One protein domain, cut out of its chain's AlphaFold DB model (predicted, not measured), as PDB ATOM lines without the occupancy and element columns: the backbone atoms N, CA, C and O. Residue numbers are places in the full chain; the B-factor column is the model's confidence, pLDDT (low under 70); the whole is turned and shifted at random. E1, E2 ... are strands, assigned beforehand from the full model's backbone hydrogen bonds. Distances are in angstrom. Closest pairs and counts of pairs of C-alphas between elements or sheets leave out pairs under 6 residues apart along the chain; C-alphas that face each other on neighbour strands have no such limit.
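Overview. This is residues 2 to 48 of the 56 residues of the protein "Acetamidase/formamidase family protein" of Micromonospora aurantiaca (UniProt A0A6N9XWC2). This domain has little regular structure: two short strands, E1 and E2, lie side by side as a small parallel ladder, and the long stretch of residues 7 to 40 leaves E1, loops widely outward and comes back to E2. The printed part has 47 residues with no named helix and two named strands, E1 then E2, of the class all strand, with 7 residues in named elements. It is only just loose, close to compact, with a radius of gyration of the C-alphas of 11.7 A and spans of 31 by 26 by 17 A.

Arrangement. E1, residues 3 to 6, and E2, residues 41 to 43, are parallel neighbours, with 35 degrees between their directions. The C-alphas of Val 4 and Arg 42, which face each other, are 4.6 A apart. N 5 and O 42 are within hydrogen-bond range at 3.0 A, as are N 42 and O 3 at 2.9 A.

Along the chain. E1 measures 9.0 A from C-alpha 3 at (154.236, 150.429, 124.428) to C-alpha 6. E2 measures 6.7 A and ends with C-alpha 43 at (156.890, 146.110, 131.424).

Size, cuts and confidence. The C-alphas of Ser 11 and Pro 37, the two farthest apart, are 32.4 A from each other. The link from E1 to E2 is long, with 34 residues. The printed part has no cut, and no printed residue is under 70 in pLDDT.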
ATOM      1  N   PRO A   2     158.480 150.350 121.966       95.12
ATOM      2  CA  PRO A   2     157.323 149.536 122.341       95.12
ATOM      3  C   PRO A   2     156.468 150.213 123.418       95.12
ATOM      4  O   PRO A   2     156.990 151.007 124.211       95.12
ATOM      5  N   ASP A   3     155.182 149.872 123.460       96.75
ATOM      6  CA  ASP A   3     154.236 150.429 124.428       96.75
ATOM      7  C   ASP A   3     154.503 149.895 125.841       96.75
ATOM      8  O   ASP A   3     154.844 148.722 126.030       96.75
ATOM      9  N   VAL A   4     154.344 150.763 126.846       97.50
ATOM     10  CA  VAL A   4     154.366 150.360 128.258       97.50
ATOM     11  C   VAL A   4     152.996 149.796 128.600       97.50
ATOM     12  O   VAL A   4     152.022 150.535 128.716       97.50
ATOM     13  N   VAL A   5     152.924 148.478 128.742       97.00
ATOM     14  CA  VAL A   5     151.664 147.763 129.000       97.00
ATOM     15  C   VAL A   5     151.400 147.530 130.486       97.00
ATOM     16  O   VAL A   5     150.300 147.147 130.871       97.00
ATOM     17  N   PHE A   6     152.411 147.764 131.319       96.69
ATOM     18  CA  PHE A   6     152.327 147.725 132.770       96.69
ATOM     19  C   PHE A   6     153.272 148.792 133.320       96.69
ATOM     20  O   PHE A   6     154.490 148.676 133.154       96.69
ATOM     21  N   SER A   7     152.706 149.849 133.904       97.12
ATOM     22  CA  SER A   7     153.465 150.954 134.496       97.12
ATOM     23  C   SER A   7     153.616 150.770 135.999       97.12
ATOM     24  O   SER A   7     152.683 150.305 136.656       97.12
ATOM     25  N   VAL A   8     154.732 151.232 136.554       97.56
ATOM     26  CA  VAL A   8     154.978 151.222 137.999       97.56
ATOM     27  C   VAL A   8     155.221 152.641 138.492       97.56
ATOM     28  O   VAL A   8     156.193 153.292 138.114       97.56
ATOM     29  N   ASP A   9     154.380 153.098 139.416       97.06
ATOM     30  CA  ASP A   9     154.646 154.303 140.196       97.06
ATOM     31  C   ASP A   9     155.683 153.977 141.277       97.06
ATOM     32  O   ASP A   9     155.388 153.299 142.265       97.06
ATOM     33  N   GLN A  10     156.911 154.465 141.097       95.75
ATOM     34  CA  GLN A  10     158.020 154.176 142.008       95.75
ATOM     35  C   GLN A  10     157.851 154.809 143.405       95.75
ATOM     36  O   GLN A  10     158.606 154.469 144.319       95.75
ATOM     37  N   SER A  11     156.861 155.684 143.606       95.06
ATOM     38  CA  SER A  11     156.530 156.246 144.922       95.06
ATOM     39  C   SER A  11     155.553 155.388 145.737       95.06
ATOM     40  O   SER A  11     155.357 155.651 146.923       95.06
ATOM     41  N   LYS A  12     154.957 154.350 145.133       96.31
ATOM     42  CA  LYS A  12     153.940 153.491 145.757       96.31
ATOM     43  C   LYS A  12     154.427 152.061 145.936       96.31
ATOM     44  O   LYS A  12     155.211 151.557 145.136       96.31
ATOM     45  N   SER A  13     153.899 151.387 146.957       96.19
ATOM     46  CA  SER A  13     154.082 149.943 147.133       96.19
ATOM     47  C   SER A  13     153.483 149.170 145.949       96.19
ATOM     48  O   SER A  13     152.574 149.670 145.282       96.19
ATOM     49  N   MET A  14     153.923 147.934 145.697       96.31
ATOM     50  CA  MET A  14     153.299 147.072 144.680       96.31
ATOM     51  C   MET A  14     151.817 146.807 144.969       96.31
ATOM     52  O   MET A  14     151.046 146.581 144.036       96.31
ATOM     53  N   ARG A  15     151.407 146.841 146.242       95.62
ATOM     54  CA  ARG A  15     150.008 146.670 146.659       95.62
ATOM     55  C   ARG A  15     149.129 147.845 146.223       95.62
ATOM     56  O   ARG A  15     147.973 147.616 145.883       95.62
ATOM     57  N   ASP A  16     149.675 149.058 146.225       96.88
ATOM     58  CA  ASP A  16     148.923 150.304 146.003       96.88
ATOM     59  C   ASP A  16     149.031 150.831 144.558       96.88
ATOM     60  O   ASP A  16     148.607 151.952 144.256       96.88
ATOM     61  N   GLN A  17     149.615 150.042 143.651       97.12
ATOM     62  CA  GLN A  17     149.643 150.344 142.219       97.12
ATOM     63  C   GLN A  17     148.227 150.331 141.625       97.12
ATOM     64  O   GLN A  17     147.323 149.677 142.146       97.12
ATOM     65  N   GLN A  18     148.039 151.009 140.487       95.25
ATOM     66  CA  GLN A  18     146.763 150.982 139.755       95.25
ATOM     67  C   GLN A  18     146.336 149.548 139.403       95.25
ATOM     68  O   GLN A  18     145.158 149.210 139.497       95.25
ATOM     69  N   VAL A  19     147.306 148.717 139.018       95.50
ATOM     70  CA  VAL A  19     147.162 147.266 138.931       95.50
ATOM     71  C   VAL A  19     148.052 146.665 140.019       95.50
ATOM     72  O   VAL A  19     149.276 146.707 139.867       95.50
ATOM     73  N   PRO A  20     147.481 146.144 141.119       95.38
ATOM     74  CA  PRO A  20     148.271 145.587 142.207       95.38
ATOM     75  C   PRO A  20     149.183 144.454 141.732       95.38
ATOM     76  O   PRO A  20     148.765 143.554 141.003       95.38
ATOM     77  N   GLY A  21     150.436 144.486 142.180       93.69
ATOM     78  CA  GLY A  21     151.375 143.391 141.979       93.69
ATOM     79  C   GLY A  21     151.083 142.198 142.883       93.69
ATOM     80  O   GLY A  21     150.395 142.296 143.900       93.69
ATOM     81  N   HIS A  22     151.683 141.061 142.547       95.69
ATOM     82  CA  HIS A  22     151.658 139.852 143.361       95.69
ATOM     83  C   HIS A  22     153.078 139.302 143.522       95.69
ATOM     84  O   HIS A  22     153.922 139.435 142.642       95.69
ATOM     85  N   ASN A  23     153.350 138.665 144.660       96.25
ATOM     86  CA  ASN A  23     154.646 138.047 144.968       96.25
ATOM     87  C   ASN A  23     154.552 136.514 145.066       96.25
ATOM     88  O   ASN A  23     155.397 135.865 145.687       96.25
ATOM     89  N   ARG A  24     153.488 135.934 144.506       97.75
ATOM     90  CA  ARG A  24     153.221 134.492 144.429       97.75
ATOM     91  C   ARG A  24     152.685 134.152 143.047       97.75
ATOM     92  O   ARG A  24     152.099 135.006 142.389       97.75
ATOM     93  N   TRP A  25     152.859 132.900 142.646       97.38
ATOM     94  CA  TRP A  25     152.232 132.341 141.454       97.38
ATOM     95  C   TRP A  25     151.008 131.533 141.865       97.38
ATOM     96  O   TRP A  25     151.111 130.656 142.721       97.38
ATOM     97  N   HIS A  26     149.857 131.843 141.277       98.06
ATOM     98  CA  HIS A  26     148.609 131.125 141.505       98.06
ATOM     99  C   HIS A  26     147.731 131.240 140.250       98.06
ATOM    100  O   HIS A  26     147.667 132.334 139.686       98.06
ATOM    101  N   PRO A  27     147.068 130.159 139.798       97.62
ATOM    102  CA  PRO A  27     146.264 130.172 138.569       97.62
ATOM    103  C   PRO A  27     145.104 131.176 138.602       97.62
ATOM    104  O   PRO A  27     144.714 131.686 137.560       97.62
ATOM    105  N   ASP A  28     144.597 131.493 139.794       97.88
ATOM    106  CA  ASP A  28     143.477 132.431 139.963       97.88
ATOM    107  C   ASP A  28     143.897 133.910 139.966       97.88
ATOM    108  O   ASP A  28     143.048 134.792 140.101       97.88
ATOM    109  N   ILE A  29     145.194 134.216 139.850       96.75
ATOM    110  CA  ILE A  29     145.641 135.606 139.715       96.75
ATOM    111  C   ILE A  29     145.231 136.104 138.321       96.75
ATOM    112  O   ILE A  29     145.633 135.502 137.322       96.75
ATOM    113  N   PRO A  30     144.450 137.196 138.220       96.00
ATOM    114  CA  PRO A  30     143.999 137.695 136.930       96.00
ATOM    115  C   PRO A  30     145.173 138.255 136.112       96.00
ATOM    116  O   PRO A  30     146.109 138.828 136.677       96.00
ATOM    117  N   PRO A  31     145.128 138.147 134.773       95.75
ATOM    118  CA  PRO A  31     146.143 138.747 133.920       95.75
ATOM    119  C   PRO A  31     146.093 140.277 134.020       95.75
ATOM    120  O   PRO A  31     145.034 140.880 133.863       95.75
ATOM    121  N   ALA A  32     147.251 140.912 134.217       96.00
ATOM    122  CA  ALA A  32     147.365 142.373 134.225       96.00
ATOM    123  C   ALA A  32     147.160 142.990 132.828       96.00
ATOM    124  O   ALA A  32     146.664 144.107 132.704       96.00
ATOM    125  N   VAL A  33     147.536 142.261 131.771       95.75
ATOM    126  CA  VAL A  33     147.370 142.667 130.370       95.75
ATOM    127  C   VAL A  33     147.301 141.441 129.454       95.75
ATOM    128  O   VAL A  33     147.836 140.383 129.773       95.75
ATOM    129  N   THR A  34     146.642 141.576 128.302       96.19
ATOM    130  CA  THR A  34     146.626 140.580 127.219       96.19
ATOM    131  C   THR A  34     147.188 141.208 125.949       96.19
ATOM    132  O   THR A  34     146.812 142.325 125.597       96.19
ATOM    133  N   VAL A  35     148.071 140.496 125.245       96.56
ATOM    134  CA  VAL A  35     148.720 140.980 124.015       96.56
ATOM    135  C   VAL A  35     148.632 139.949 122.894       96.56
ATOM    136  O   VAL A  35     148.370 138.770 123.132       96.56
ATOM    137  N   ARG A  36     148.833 140.392 121.649       97.12
ATOM    138  CA  ARG A  36     148.850 139.505 120.478       97.12
ATOM    139  C   ARG A  36     150.218 138.821 120.328       97.12
ATOM    140  O   ARG A  36     151.230 139.432 120.672       97.12
ATOM    141  N   PRO A  37     150.282 137.601 119.766       98.12
ATOM    142  CA  PRO A  37     151.553 136.982 119.393       98.12
ATOM    143  C   PRO A  37     152.383 137.890 118.477       98.12
ATOM    144  O   PRO A  37     151.842 138.502 117.557       98.12
ATOM    145  N   GLY A  38     153.690 137.970 118.736       97.56
ATOM    146  CA  GLY A  38     154.617 138.831 117.995       97.56
ATOM    147  C   GLY A  38     154.637 140.299 118.437       97.56
ATOM    148  O   GLY A  38     155.368 141.083 117.843       97.56
ATOM    149  N   ALA A  39     153.867 140.687 119.460       97.56
ATOM    150  CA  ALA A  39     153.936 142.035 120.016       97.56
ATOM    151  C   ALA A  39     155.250 142.267 120.782       97.56
ATOM    152  O   ALA A  39     155.633 141.464 121.634       97.56
ATOM    153  N   GLU A  40     155.893 143.405 120.526       98.00
ATOM    154  CA  GLU A  40     156.939 143.951 121.390       98.00
ATOM    155  C   GLU A  40     156.298 144.852 122.446       98.00
ATOM    156  O   GLU A  40     155.464 145.700 122.124       98.00
ATOM    157  N   ILE A  41     156.690 144.683 123.708       97.81
ATOM    158  CA  ILE A  41     156.125 145.422 124.839       97.81
ATOM    159  C   ILE A  41     157.202 145.817 125.839       97.81
ATOM    160  O   ILE A  41     158.275 145.217 125.901       97.81
ATOM    161  N   ARG A  42     156.884 146.812 126.663       98.00
ATOM    162  CA  ARG A  42     157.656 147.178 127.848       98.00
ATOM    163  C   ARG A  42     156.819 146.952 129.099       98.00
ATOM    164  O   ARG A  42     155.663 147.364 129.173       98.00
ATOM    165  N   VAL A  43     157.435 146.312 130.082       97.00
ATOM    166  CA  VAL A  43     156.890 146.110 131.424       97.00
ATOM    167  C   VAL A  43     157.833 146.818 132.375       97.00
ATOM    168  O   VAL A  43     159.034 146.545 132.373       97.00
ATOM    169  N   GLU A  44     157.309 147.765 133.137       97.50
ATOM    170  CA  GLU A  44     158.078 148.396 134.197       97.50
ATOM    171  C   GLU A  44     158.097 147.492 135.426       97.50
ATOM    172  O   GLU A  44     157.128 146.797 135.729       97.50
ATOM    173  N   SER A  45     159.219 147.515 136.136       95.75
ATOM    174  CA  SER A  45     159.416 146.715 137.336       95.75
ATOM    175  C   SER A  45     159.659 147.623 138.523       95.75
ATOM    176  O   SER A  45     160.278 148.687 138.413       95.75
ATOM    177  N   ARG A  46     159.203 147.166 139.682       94.75
ATOM    178  CA  ARG A  46     159.668 147.679 140.962       94.75
ATOM    179  C   ARG A  46     160.835 146.835 141.439       94.75
ATOM    180  O   ARG A  46     160.947 145.659 141.090       94.75
ATOM    181  N   GLU A  47     161.704 147.440 142.228       94.19
ATOM    182  CA  GLU A  47     162.731 146.679 142.922       94.19
ATOM    183  C   GLU A  47     162.067 145.654 143.879       94.19
ATOM    184  O   GLU A  47     160.980 145.886 144.411       94.19
ATOM    185  N   TRP A  48     162.698 144.493 144.055       94.88
ATOM    186  CA  TRP A  48     162.135 143.317 144.731       94.88
ATOM    187  C   TRP A  48     161.782 143.469 146.227       94.88
ATOM    188  O   TRP A  48     160.953 142.701 146.718       94.88
TER     189      TRP A  48